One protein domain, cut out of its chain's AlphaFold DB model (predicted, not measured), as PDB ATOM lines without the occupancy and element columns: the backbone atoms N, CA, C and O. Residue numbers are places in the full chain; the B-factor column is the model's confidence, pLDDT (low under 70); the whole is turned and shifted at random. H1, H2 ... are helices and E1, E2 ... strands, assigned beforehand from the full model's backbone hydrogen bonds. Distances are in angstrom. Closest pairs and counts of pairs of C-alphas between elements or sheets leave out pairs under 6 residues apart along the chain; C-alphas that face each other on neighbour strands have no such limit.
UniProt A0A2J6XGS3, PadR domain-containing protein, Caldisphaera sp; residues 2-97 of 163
ATOM      1  N   VAL A   2     -81.647  62.327  -9.003       55.25
ATOM      2  CA  VAL A   2     -81.882  63.015  -7.707       55.25
ATOM      3  C   VAL A   2     -81.088  62.414  -6.532       55.25
ATOM      4  O   VAL A   2     -80.549  63.142  -5.707       55.25
ATOM      5  N   SER A   3     -80.928  61.087  -6.507       56.69
ATOM      6  CA  SER A   3     -80.230  60.372  -5.427       56.69
ATOM      7  C   SER A   3     -78.732  60.693  -5.315       56.69
ATOM      8  O   SER A   3     -78.209  60.661  -4.209       56.69
ATOM      9  N   ASN A   4     -78.045  61.037  -6.413       56.75
ATOM     10  CA  ASN A   4     -76.616  61.377  -6.368       56.75
ATOM     11  C   ASN A   4     -76.395  62.841  -5.949       56.75
ATOM     12  O   ASN A   4     -75.421  63.150  -5.282       56.75
ATOM     13  N   PHE A   5     -77.331  63.728  -6.305       57.53
ATOM     14  CA  PHE A   5     -77.308  65.141  -5.922       57.53
ATOM     15  C   PHE A   5     -77.608  65.335  -4.428       57.53
ATOM     16  O   PHE A   5     -76.894  66.072  -3.760       57.53
ATOM     17  N   MET A   6     -78.596  64.610  -3.885       58.59
ATOM     18  CA  MET A   6     -78.878  64.611  -2.441       58.59
ATOM     19  C   MET A   6     -77.703  64.072  -1.613       58.59
ATOM     20  O   MET A   6     -77.382  64.647  -0.580       58.59
ATOM     21  N   LYS A   7     -77.009  63.031  -2.096       57.47
ATOM     22  CA  LYS A   7     -75.837  62.460  -1.410       57.47
ATOM     23  C   LYS A   7     -74.656  63.436  -1.338       57.47
ATOM     24  O   LYS A   7     -74.038  63.564  -0.293       57.47
ATOM     25  N   ILE A   8     -74.388  64.165  -2.428       66.25
ATOM     26  CA  ILE A   8     -73.331  65.192  -2.477       66.25
ATOM     27  C   ILE A   8     -73.635  66.340  -1.501       66.25
ATOM     28  O   ILE A   8     -72.732  66.799  -0.810       66.25
ATOM     29  N   GLN A   9     -74.899  66.769  -1.398       61.47
ATOM     30  CA  GLN A   9     -75.298  67.808  -0.443       61.47
ATOM     31  C   GLN A   9     -75.176  67.345   1.019       61.47
ATOM     32  O   GLN A   9     -74.688  68.107   1.851       61.47
ATOM     33  N   GLU A  10     -75.559  66.103   1.334       60.25
ATOM     34  CA  GLU A  10     -75.379  65.532   2.679       60.25
ATOM     35  C   GLU A  10     -73.896  65.370   3.056       60.25
ATOM     36  O   GLU A  10     -73.518  65.670   4.193       60.25
ATOM     37  N   ASP A  11     -73.046  64.941   2.117       60.81
ATOM     38  CA  ASP A  11     -71.605  64.770   2.333       60.81
ATOM     39  C   ASP A  11     -70.894  66.124   2.540       60.81
ATOM     40  O   ASP A  11     -70.079  66.260   3.460       60.81
ATOM     41  N   GLU A  12     -71.246  67.152   1.754       58.22
ATOM     42  CA  GLU A  12     -70.742  68.523   1.927       58.22
ATOM     43  C   GLU A  12     -71.206  69.142   3.250       58.22
ATOM     44  O   GLU A  12     -70.395  69.715   3.979       58.22
ATOM     45  N   GLU A  13     -72.485  69.000   3.614       55.31
ATOM     46  CA  GLU A  13     -73.025  69.536   4.867       55.31
ATOM     47  C   GLU A  13     -72.407  68.845   6.097       55.31
ATOM     48  O   GLU A  13     -72.092  69.497   7.099       55.31
ATOM     49  N   THR A  14     -72.169  67.534   6.015       60.91
ATOM     50  CA  THR A  14     -71.515  66.751   7.075       60.91
ATOM     51  C   THR A  14     -70.040  67.134   7.226       60.91
ATOM     52  O   THR A  14     -69.570  67.339   8.352       60.91
ATOM     53  N   GLN A  15     -69.313  67.324   6.118       62.06
ATOM     54  CA  GLN A  15     -67.944  67.853   6.147       62.06
ATOM     55  C   GLN A  15     -67.886  69.277   6.708       62.06
ATOM     56  O   GLN A  15     -67.015  69.568   7.532       62.06
ATOM     57  N   LEU A  16     -68.824  70.150   6.328       59.59
ATOM     58  CA  LEU A  16     -68.887  71.522   6.837       59.59
ATOM     59  C   LEU A  16     -69.131  71.549   8.349       59.59
ATOM     60  O   LEU A  16     -68.483  72.311   9.069       59.59
ATOM     61  N   LYS A  17     -70.035  70.694   8.846       63.31
ATOM     62  CA  LYS A  17     -70.314  70.547  10.284       63.31
ATOM     63  C   LYS A  17     -69.090  70.037  11.045       63.31
ATOM     64  O   LYS A  17     -68.761  70.595  12.090       63.31
ATOM     65  N   GLY A  18     -68.380  69.045  10.506       70.38
ATOM     66  CA  GLY A  18     -67.141  68.528  11.096       70.38
ATOM     67  C   GLY A  18     -66.024  69.574  11.145       70.38
ATOM     68  O   GLY A  18     -65.406  69.778  12.191       70.38
ATOM     69  N   ALA A  19     -65.810  70.302  10.046       77.69
ATOM     70  CA  ALA A  19     -64.825  71.379   9.970       77.69
ATOM     71  C   ALA A  19     -65.160  72.544  10.917       77.69
ATOM     72  O   ALA A  19     -64.268  73.093  11.570       77.69
ATOM     73  N   LYS A  20     -66.447  72.890  11.042       80.88
ATOM     74  CA  LYS A  20     -66.930  73.904  11.984       80.88
ATOM     75  C   LYS A  20     -66.687  73.485  13.433       80.88
ATOM     76  O   LYS A  20     -66.047  74.232  14.168       80.88
ATOM     77  N   ALA A  21     -67.115  72.285  13.822       82.94
ATOM     78  CA  ALA A  21     -66.919  71.769  15.178       82.94
ATOM     79  C   ALA A  21     -65.429  71.675  15.551       82.94
ATOM     80  O   ALA A  21     -65.032  71.996  16.676       82.94
ATOM     81  N   TYR A  22     -64.583  71.290  14.591       86.38
ATOM     82  CA  TYR A  22     -63.134  71.295  14.758       86.38
ATOM     83  C   TYR A  22     -62.589  72.707  15.006       86.38
ATOM     84  O   TYR A  22     -61.838  72.920  15.960       86.38
ATOM     85  N   ARG A  23     -62.992  73.687  14.188       88.44
ATOM     86  CA  ARG A  23     -62.559  75.084  14.335       88.44
ATOM     87  C   ARG A  23     -63.004  75.682  15.668       88.44
ATOM     88  O   ARG A  23     -62.196  76.325  16.332       88.44
ATOM     89  N   GLU A  24     -64.247  75.445  16.077       89.81
ATOM     90  CA  GLU A  24     -64.782  75.887  17.372       89.81
ATOM     91  C   GLU A  24     -64.007  75.270  18.543       89.81
ATOM     92  O   GLU A  24     -63.654  75.962  19.500       89.81
ATOM     93  N   SER A  25     -63.674  73.981  18.441       92.00
ATOM     94  CA  SER A  25     -62.864  73.293  19.446       92.00
ATOM     95  C   SER A  25     -61.462  73.891  19.539       92.00
ATOM     96  O   SER A  25     -60.997  74.185  20.639       92.00
ATOM     97  N   LEU A  26     -60.800  74.123  18.401       95.62
ATOM     98  CA  LEU A  26     -59.471  74.730  18.375       95.62
ATOM     99  C   LEU A  26     -59.495  76.165  18.923       95.62
ATOM    100  O   LEU A  26     -58.630  76.507  19.724       95.62
ATOM    101  N   LEU A  27     -60.498  76.976  18.572       96.56
ATOM    102  CA  LEU A  27     -60.681  78.328  19.116       96.56
ATOM    103  C   LEU A  27     -60.789  78.303  20.642       96.56
ATOM    104  O   LEU A  27     -60.080  79.045  21.320       96.56
ATOM    105  N   TYR A  28     -61.623  77.417  21.193       96.38
ATOM    106  CA  TYR A  28     -61.752  77.264  22.642       96.38
ATOM    107  C   TYR A  28     -60.416  76.897  23.305       96.38
ATOM    108  O   TYR A  28     -60.075  77.453  24.349       96.38
ATOM    109  N   LEU A  29     -59.637  75.996  22.696       97.00
ATOM    110  CA  LEU A  29     -58.318  75.627  23.211       97.00
ATOM    111  C   LEU A  29     -57.343  76.804  23.191       97.00
ATOM    112  O   LEU A  29     -56.653  77.028  24.183       97.00
ATOM    113  N   VAL A  30     -57.317  77.586  22.109       98.12
ATOM    114  CA  VAL A  30     -56.491  78.799  22.023       98.12
ATOM    115  C   VAL A  30     -56.872  79.786  23.127       98.12
ATOM    116  O   VAL A  30     -55.991  80.247  23.852       98.12
ATOM    117  N   LEU A  31     -58.170  80.059  23.314       98.38
ATOM    118  CA  LEU A  31     -58.650  80.935  24.387       98.38
ATOM    119  C   LEU A  31     -58.218  80.429  25.770       98.38
ATOM    120  O   LEU A  31     -57.713  81.205  26.578       98.38
ATOM    121  N   ARG A  32     -58.381  79.127  26.044       97.31
ATOM    122  CA  ARG A  32     -57.978  78.523  27.324       97.31
ATOM    123  C   ARG A  32     -56.480  78.625  27.581       97.31
ATOM    124  O   ARG A  32     -56.101  78.920  28.707       97.31
ATOM    125  N   ILE A  33     -55.650  78.411  26.564       97.88
ATOM    126  CA  ILE A  33     -54.190  78.495  26.694       97.88
ATOM    127  C   ILE A  33     -53.759  79.941  26.953       97.88
ATOM    128  O   ILE A  33     -52.978  80.193  27.866       97.88
ATOM    129  N   LEU A  34     -54.310  80.902  26.206       98.31
ATOM    130  CA  LEU A  34     -53.993  82.321  26.388       98.31
ATOM    131  C   LEU A  34     -54.521  82.896  27.713       98.31
ATOM    132  O   LEU A  34     -53.980  83.887  28.204       98.31
ATOM    133  N   ALA A  35     -55.537  82.265  28.310       97.56
ATOM    134  CA  ALA A  35     -55.999  82.578  29.659       97.56
ATOM    135  C   ALA A  35     -55.014  82.140  30.758       97.56
ATOM    136  O   ALA A  35     -55.052  82.702  31.850       97.56
ATOM    137  N   GLU A  36     -54.140  81.156  30.503       96.19
ATOM    138  CA  GLU A  36     -53.077  80.779  31.449       96.19
ATOM    139  C   GLU A  36     -51.943  81.806  31.429       96.19
ATOM    140  O   GLU A  36     -51.487  82.267  32.476       96.19
ATOM    141  N   LYS A  37     -51.479  82.161  30.227       96.62
ATOM    142  CA  LYS A  37     -50.469  83.197  30.007       96.62
ATOM    143  C   LYS A  37     -50.476  83.667  28.548       96.62
ATOM    144  O   LYS A  37     -50.853  82.901  27.660       96.62
ATOM    145  N   PRO A  38     -49.977  84.883  28.270       97.56
ATOM    146  CA  PRO A  38     -49.619  85.266  26.913       97.56
ATOM    147  C   PRO A  38     -48.609  84.284  26.318       97.56
ATOM    148  O   PRO A  38     -47.657  83.894  26.999       97.56
ATOM    149  N   SER A  39     -48.810  83.909  25.058       97.25
ATOM    150  CA  SER A  39     -48.017  82.866  24.407       97.25
ATOM    151  C   SER A  39     -47.846  83.111  22.917       97.25
ATOM    152  O   SER A  39     -48.684  83.729  22.257       97.25
ATOM    153  N   HIS A  40     -46.754  82.584  22.369       95.44
ATOM    154  CA  HIS A  40     -46.526  82.580  20.929       95.44
ATOM    155  C   HIS A  40     -47.221  81.387  20.254       95.44
ATOM    156  O   HIS A  40     -47.428  80.337  20.865       95.44
ATOM    157  N   GLY A  41     -47.527  81.495  18.956       95.00
ATOM    158  CA  GLY A  41     -48.270  80.453  18.219       95.00
ATOM    159  C   GLY A  41     -47.676  79.042  18.349       95.00
ATOM    160  O   GLY A  41     -48.400  78.069  18.541       95.00
ATOM    161  N   TYR A  42     -46.345  78.917  18.348       94.25
ATOM    162  CA  TYR A  42     -45.686  77.621  18.553       94.25
ATOM    163  C   TYR A  42     -45.916  77.013  19.950       94.25
ATOM    164  O   TYR A  42     -46.076  75.801  20.070       94.25
ATOM    165  N   GLU A  43     -45.973  77.838  20.998       95.69
ATOM    166  CA  GLU A  43     -46.239  77.402  22.373       95.69
ATOM    167  C   GLU A  43     -47.660  76.854  22.477       95.69
ATOM    168  O   GLU A  43     -47.870  75.807  23.079       95.69
ATOM    169  N   ILE A  44     -48.613  77.515  21.812       97.50
ATOM    170  CA  ILE A  44     -50.005  77.071  21.725       97.50
ATOM    171  C   ILE A  44     -50.083  75.690  21.057       97.50
ATOM    172  O   ILE A  44     -50.680  74.775  21.620       97.50
ATOM    173  N   MET A  45     -49.428  75.492  19.902       97.12
ATOM    174  CA  MET A  45     -49.392  74.176  19.237       97.12
ATOM    175  C   MET A  45     -48.793  73.095  20.140       97.12
ATOM    176  O   MET A  45     -49.340  71.998  20.229       97.12
ATOM    177  N   LYS A  46     -47.677  73.404  20.812       96.56
ATOM    178  CA  LYS A  46     -46.977  72.472  21.707       96.56
ATOM    179  C   LYS A  46     -47.828  72.106  22.923       96.56
ATOM    180  O   LYS A  46     -47.914  70.939  23.275       96.56
ATOM    181  N   LYS A  47     -48.512  73.078  23.525       96.94
ATOM    182  CA  LYS A  47     -49.409  72.850  24.663       96.94
ATOM    183  C   LYS A  47     -50.598  71.959  24.279       96.94
ATOM    184  O   LYS A  47     -50.987  71.100  25.064       96.94
ATOM    185  N   ILE A  48     -51.148  72.120  23.069       96.62
ATOM    186  CA  ILE A  48     -52.211  71.240  22.548       96.62
ATOM    187  C   ILE A  48     -51.683  69.813  22.337       96.62
ATOM    188  O   ILE A  48     -52.335  68.847  22.738       96.62
ATOM    189  N   GLU A  49     -50.488  69.671  21.767       96.62
ATOM    190  CA  GLU A  49     -49.809  68.379  21.613       96.62
ATOM    191  C   GLU A  49     -49.581  67.691  22.968       96.62
ATOM    192  O   GLU A  49     -49.927  66.525  23.137       96.62
ATOM    193  N   GLU A  50     -49.095  68.421  23.971       96.19
ATOM    194  CA  GLU A  50     -48.868  67.903  25.324       96.19
ATOM    195  C   GLU A  50     -50.176  67.472  26.010       96.19
ATOM    196  O   GLU A  50     -50.271  66.349  26.509       96.19
ATOM    197  N   MET A  51     -51.210  68.321  25.986       94.56
ATOM    198  CA  MET A  51     -52.522  68.037  26.589       94.56
ATOM    199  C   MET A  51     -53.221  66.836  25.935       94.56
ATOM    200  O   MET A  51     -54.010  66.143  26.575       94.56
ATOM    201  N   THR A  52     -52.936  66.563  24.661       92.31
ATOM    202  CA  THR A  52     -53.494  65.405  23.947       92.31
ATOM    203  C   THR A  52     -52.628  64.152  24.063       92.31
ATOM    204  O   THR A  52     -52.960  63.131  23.452       92.31
ATOM    205  N   HIS A  53     -51.558  64.200  24.863       94.38
ATOM    206  CA  HIS A  53     -50.558  63.139  25.005       94.38
ATOM    207  C   HIS A  53     -49.903  62.764  23.667       94.38
ATOM    208  O   HIS A  53     -49.767  61.591  23.330       94.38
ATOM    209  N   GLY A  54     -49.554  63.773  22.867       93.38
ATOM    210  CA  GLY A  54     -48.909  63.621  21.562       93.38
ATOM    211  C   GLY A  54     -49.837  63.148  20.441       93.38
ATOM    212  O   GLY A  54     -49.392  62.992  19.309       93.38
ATOM    213  N   ARG A  55     -51.127  62.921  20.719       91.94
ATOM    214  CA  ARG A  55     -52.067  62.388  19.721       91.94
ATOM    215  C   ARG A  55     -52.432  63.398  18.645       91.94
ATOM    216  O   ARG A  55     -52.801  62.996  17.545       91.94
ATOM    217  N   TRP A  56     -52.379  64.691  18.954       91.38
ATOM    218  CA  TRP A  56     -52.772  65.715  18.002       91.38
ATOM    219  C   TRP A  56     -52.032  67.031  18.220       91.38
ATOM    220  O   TRP A  56     -52.024  67.596  19.308       91.38
ATOM    221  N   LYS A  57     -51.477  67.555  17.128       92.50
ATOM    222  CA  LYS A  57     -50.902  68.892  17.042       92.50
ATOM    223  C   LYS A  57     -51.551  69.619  15.865       92.50
ATOM    224  O   LYS A  57     -51.472  69.110  14.744       92.50
ATOM    225  N   PRO A  58     -52.182  70.786  16.066       93.50
ATOM    226  CA  PRO A  58     -52.715  71.550  14.948       93.50
ATOM    227  C   PRO A  58     -51.570  72.009  14.042       93.50
ATOM    228  O   PRO A  58     -50.521  72.449  14.512       93.50
ATOM    229  N   ALA A  59     -51.779  71.916  12.729       93.31
ATOM    230  CA  ALA A  59     -50.814  72.407  11.758       93.31
ATOM    231  C   ALA A  59     -50.712  73.940  11.812       93.31
ATOM    232  O   ALA A  59     -51.703  74.635  12.055       93.31
ATOM    233  N   ALA A  60     -49.532  74.477  11.491       93.38
ATOM    234  CA  ALA A  60     -49.312  75.921  11.393       93.38
ATOM    235  C   ALA A  60     -50.316  76.591  10.432       93.38
ATOM    236  O   ALA A  60     -50.907  77.613  10.770       93.38
ATOM    237  N   GLY A  61     -50.585  75.957   9.283       92.75
ATOM    238  CA  GLY A  61     -51.565  76.428   8.295       92.75
ATOM    239  C   GLY A  61     -53.021  76.430   8.776       92.75
ATOM    240  O   GLY A  61     -53.884  76.957   8.089       92.75
ATOM    241  N   THR A  62     -53.310  75.866   9.949       91.88
ATOM    242  CA  THR A  62     -54.620  75.956  10.606       91.88
ATOM    243  C   THR A  62     -54.595  76.967  11.744       91.88
ATOM    244  O   THR A  62     -55.513  77.775  11.866       91.88
ATOM    245  N   LEU A  63     -53.554  76.932  12.582       95.75
ATOM    246  CA  LEU A  63     -53.496  77.777  13.770       95.75
ATOM    247  C   LEU A  63     -53.303  79.256  13.422       95.75
ATOM    248  O   LEU A  63     -54.008  80.090  13.976       95.75
ATOM    249  N   TYR A  64     -52.366  79.597  12.535       95.62
ATOM    250  CA  TYR A  64     -52.067  81.008  12.267       95.62
ATOM    251  C   TYR A  64     -53.241  81.749  11.609       95.62
ATOM    252  O   TYR A  64     -53.610  82.794  12.132       95.62
ATOM    253  N   PRO A  65     -53.945  81.185  10.604       96.00
ATOM    254  CA  PRO A  65     -55.172  81.805  10.106       96.00
ATOM    255  C   PRO A  65     -56.271  81.934  11.168       96.00
ATOM    256  O   PRO A  65     -57.083  82.855  11.118       96.00
ATOM    257  N   LEU A  66     -56.339  81.014  12.137       97.06
ATOM    258  CA  LEU A  66     -57.264  81.154  13.259       97.06
ATOM    259  C   LEU A  66     -56.864  82.322  14.169       97.06
ATOM    260  O   LEU A  66     -57.736  83.102  14.531       97.06
ATOM    261  N   LEU A  67     -55.579  82.459  14.507       97.88
ATOM    262  CA  LEU A  67     -55.072  83.576  15.311       97.88
ATOM    263  C   LEU A  67     -55.322  84.921  14.619       97.88
ATOM    264  O   LEU A  67     -55.824  85.835  15.266       97.88
ATOM    265  N   ASP A  68     -55.077  85.010  13.310       97.44
ATOM    266  CA  ASP A  68     -55.366  86.213  12.520       97.44
ATOM    267  C   ASP A  68     -56.857  86.577  12.596       97.44
ATOM    268  O   ASP A  68     -57.217  87.726  12.845       97.44
ATOM    269  N   ASN A  69     -57.746  85.587  12.452       97.50
ATOM    270  CA  ASN A  69     -59.187  85.808  12.591       97.50
ATOM    271  C   ASN A  69     -59.571  86.245  14.008       97.50
ATOM    272  O   ASN A  69     -60.313  87.207  14.163       97.50
ATOM    273  N   MET A  70     -59.036  85.594  15.043       98.38
ATOM    274  CA  MET A  70     -59.293  85.969  16.437       98.38
ATOM    275  C   MET A  70     -58.804  87.389  16.743       98.38
ATOM    276  O   MET A  70     -59.438  88.096  17.525       98.38
ATOM    277  N   GLN A  71     -57.694  87.820  16.139       98.12
ATOM    278  CA  GLN A  71     -57.189  89.182  16.276       98.12
ATOM    279  C   GLN A  71     -58.108  90.185  15.569       98.12
ATOM    280  O   GLN A  71     -58.459  91.208  16.153       98.12
ATOM    281  N   ASN A  72     -58.547  89.874  14.347       98.12
ATOM    282  CA  ASN A  72     -59.482  90.707  13.585       98.12
ATOM    283  C   ASN A  72     -60.853  90.830  14.273       98.12
ATOM    284  O   ASN A  72     -61.463  91.894  14.249       98.12
ATOM    285  N   GLU A  73     -61.317  89.764  14.926       97.81
ATOM    286  CA  GLU A  73     -62.531  89.748  15.756       97.81
ATOM    287  C   GLU A  73     -62.328  90.435  17.121       97.81
ATOM    288  O   GLU A  73     -63.263  90.555  17.914       97.81
ATOM    289  N   GLY A  74     -61.109  90.892  17.421       98.38
ATOM    290  CA  GLY A  74     -60.778  91.579  18.663       98.38
ATOM    291  C   GLY A  74     -60.823  90.676  19.893       98.38
ATOM    292  O   GLY A  74     -60.978  91.192  20.996       98.38
ATOM    293  N   LEU A  75     -60.705  89.354  19.735       98.62
ATOM    294  CA  LEU A  75     -60.635  88.381  20.835       98.62
ATOM    295  C   LEU A  75     -59.223  88.284  21.428       98.62
ATOM    296  O   LEU A  75     -59.058  87.990  22.613       98.62
ATOM    297  N   ILE A  76     -58.202  88.520  20.606       98.69
ATOM    298  CA  ILE A  76     -56.796  88.524  21.021       98.69
ATOM    299  C   ILE A  76     -56.082  89.763  20.493       98.69
ATOM    300  O   ILE A  76     -56.512  90.383  19.524       98.69
ATOM    301  N   GLU A  77     -54.964  90.098  21.119       98.19
ATOM    302  CA  GLU A  77     -54.086  91.192  20.712       98.19
ATOM    303  C   GLU A  77     -52.620  90.759  20.741       98.19
ATOM    304  O   GLU A  77     -52.253  89.769  21.384       98.19
ATOM    305  N   ILE A  78     -51.770  91.512  20.043       97.38
ATOM    306  CA  ILE A  78     -50.321  91.329  20.106       97.38
ATOM    307  C   ILE A  78     -49.809  92.026  21.361       97.38
ATOM    308  O   ILE A  78     -49.810  93.253  21.441       97.38
ATOM    309  N   LYS A  79     -49.319  91.240  22.319       94.50
ATOM    310  CA  LYS A  79     -48.730  91.749  23.557       94.50
ATOM    311  C   LYS A  79     -47.305  92.252  23.353       94.50
ATOM    312  O   LYS A  79     -46.914  93.274  23.912       94.50
ATOM    313  N   SER A  80     -46.506  91.510  22.591       93.38
ATOM    314  CA  SER A  80     -45.100  91.829  22.340       93.38
ATOM    315  C   SER A  80     -44.561  91.089  21.117       93.38
ATOM    316  O   SER A  80     -45.161  90.138  20.607       93.38
ATOM    317  N   TYR A  81     -43.392  91.538  20.663       90.50
ATOM    318  CA  TYR A  81     -42.570  90.833  19.689       90.50
ATOM    319  C   TYR A  81     -41.282  90.386  20.377       90.50
ATOM    320  O   TYR A  81     -40.491  91.223  20.813       90.50
ATOM    321  N   GLU A  82     -41.058  89.081  20.458       86.31
ATOM    322  CA  GLU A  82     -39.842  88.496  21.025       86.31
ATOM    323  C   GLU A  82     -38.845  88.151  19.915       86.31
ATOM    324  O   GLU A  82     -39.240  87.773  18.812       86.31
ATOM    325  N   GLN A  83     -37.543  88.288  20.170       78.06
ATOM    326  CA  GLN A  83     -36.506  87.894  19.210       78.06
ATOM    327  C   GLN A  83     -36.073  86.448  19.433       78.06
ATOM    328  O   GLN A  83     -35.784  86.041  20.558       78.06
ATOM    329  N   GLU A  84     -35.945  85.686  18.351       66.50
ATOM    330  CA  GLU A  84     -35.364  84.347  18.402       66.50
ATOM    331  C   GLU A  84     -33.842  84.396  18.182       66.50
ATOM    332  O   GLU A  84     -33.323  84.130  17.101       66.50
ATOM    333  N   GLY A  85     -33.100  84.760  19.228       66.50
ATOM    334  CA  GLY A  85     -31.636  84.825  19.181       66.50
ATOM    335  C   GLY A  85     -31.082  85.831  18.158       66.50
ATOM    336  O   GLY A  85     -31.791  86.681  17.633       66.50
ATOM    337  N   VAL A  86     -29.779  85.740  17.868       63.78
ATOM    338  CA  VAL A  86     -29.039  86.751  17.075       63.78
ATOM    339  C   VAL A  86     -29.397  86.733  15.574       63.78
ATOM    340  O   VAL A  86     -29.096  87.683  14.858       63.78
ATOM    341  N   ARG A  87     -30.027  85.659  15.069       64.94
ATOM    342  CA  ARG A  87     -30.345  85.465  13.636       64.94
ATOM    343  C   ARG A  87     -31.801  85.077  13.337       64.94
ATOM    344  O   ARG A  87     -32.123  84.868  12.171       64.94
ATOM    345  N   GLY A  88     -32.661  84.924  14.341       64.06
ATOM    346  CA  GLY A  88     -34.040  84.480  14.135       64.06
ATOM    347  C   GLY A  88     -35.028  85.622  13.909       64.06
ATOM    348  O   GLY A  88     -34.752  86.793  14.175       64.06
ATOM    349  N   GLY A  89     -36.204  85.262  13.391       74.12
ATOM    350  CA  GLY A  89     -37.316  86.189  13.183       74.12
ATOM    351  C   GLY A  89     -37.963  86.653  14.494       74.12
ATOM    352  O   GLY A  89     -37.677  86.139  15.577       74.12
ATOM    353  N   LYS A  90     -38.866  87.635  14.392       79.81
ATOM    354  CA  LYS A  90     -39.689  88.085  15.524       79.81
ATOM    355  C   LYS A  90     -40.827  87.091  15.776       79.81
ATOM    356  O   LYS A  90     -41.604  86.810  14.865       79.81
ATOM    357  N   LYS A  91     -40.964  86.605  17.009       86.50
ATOM    358  CA  LYS A  91     -42.113  85.828  17.485       86.50
ATOM    359  C   LYS A  91     -43.182  86.767  18.018       86.50
ATOM    360  O   LYS A  91     -42.903  87.612  18.861       86.50
ATOM    361  N   ILE A  92     -44.403  86.600  17.531       93.81
ATOM    362  CA  ILE A  92     -45.564  87.338  18.021       93.81
ATOM    363  C   ILE A  92     -46.091  86.626  19.264       93.81
ATOM    364  O   ILE A  92     -46.390  85.429  19.206       93.81
ATOM    365  N   VAL A  93     -46.196  87.361  20.369       96.81
ATOM    366  CA  VAL A  93     -46.822  86.897  21.609       96.81
ATOM    367  C   VAL A  93     -48.236  87.453  21.666       96.81
ATOM    368  O   VAL A  93     -48.425  88.669  21.623       96.81
ATOM    369  N   TYR A  94     -49.221  86.568  21.778       98.31
ATOM    370  CA  TYR A  94     -50.633  86.932  21.845       98.31
ATOM    371  C   TYR A  94     -51.121  86.963  23.294       98.31
ATOM    372  O   TYR A  94     -50.659  86.174  24.120       98.31
ATOM    373  N   SER A  95     -52.083  87.830  23.596       98.50
ATOM    374  CA  SER A  95     -52.862  87.813  24.841       98.50
ATOM    375  C   SER A  95     -54.353  87.964  24.567       98.50
ATOM    376  O   SER A  95     -54.749  88.475  23.522       98.50
ATOM    377  N   LEU A  96     -55.186  87.513  25.510       98.69
ATOM    378  CA  LEU A  96     -56.626  87.759  25.459       98.69
ATOM    379  C   LEU A  96     -56.925  89.244  25.660       98.69
ATOM    380  O   LEU A  96     -56.411  89.860  26.595       98.69
ATOM    381  N   THR A  97     -57.820  89.779  24.835       98.75
ATOM    382  CA  THR A  97     -58.490  91.054  25.109       98.75
ATOM    383  C   THR A  97     -59.648  90.835  26.086       98.75
ATOM    384  O   THR A  97     -60.006  89.699  26.414       98.75
TER     385      THR A  97
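AT A GLANCE: This is residues 2 to 97 of the 163 residues of the protein "PadR domain-containing protein" of Caldisphaera sp (UniProt A0A2J6XGS3). A long helix, H1, sticks out with its residues 2 to 22 as a free arm from a small body, in which its last residues, two shorter helices, H2 and H3, and a hairpin of two strands, E1 and E2, come together. The printed part has 96 residues, with named elements in the order H1, H2, H3, E1, E2; the sheet is antiparallel and the class mixed, helices and strands. The whole is loose, with a radius of gyration of the C-alphas of 16.9 A, and spans 62 by 31 by 27 A, the arm making the length.

HOW THE PARTS SIT: H1, residues 2 to 36, touches H2, residues 41 to 51, with residues 29 to 33 alone, about perpendicular at 81 degrees; the closest C-alphas, of Ile 33 and Ile 44, are 6.7 A apart. H2 only just touches H3, residues 60 to 72, with 3 pairs of C-alphas within 8 A, the closest those of Gly 41 and Tyr 64 at 7.1 A. E1, residues 76 to 83, and E2, residues 90 to 96, form an antiparallel hairpin at 152 degrees, with N 79 and O 93 within hydrogen-bond range at 2.8 A. The closest C-alphas of H1 and E2, of Leu 34 and Ser 95, are 5.8 A apart. Residues 39 to 40 pair antiparallel with residues 93 to 94 of E2. Every O i to N i+4 pair is within hydrogen-bond range in H1 and H2, and 8 of 9 in H3.

IN THESE COORDINATES: H1 runs 51.8 A from C-alpha 2 at (-81.882, 63.015, -7.707). H2 measures 15.6 A, H3 18.1 A, E1 20.4 A and E2 19.6 A, ending at C-alpha 96 at (-56.626, 87.759, 25.459).

THE WHOLE: The C-alphas farthest apart, of Val 2 and Val 86, are 63.0 A apart. The printed part has no cut and no long link. The pLDDT is under 70 in residues 2 to 17 and 84 to 88.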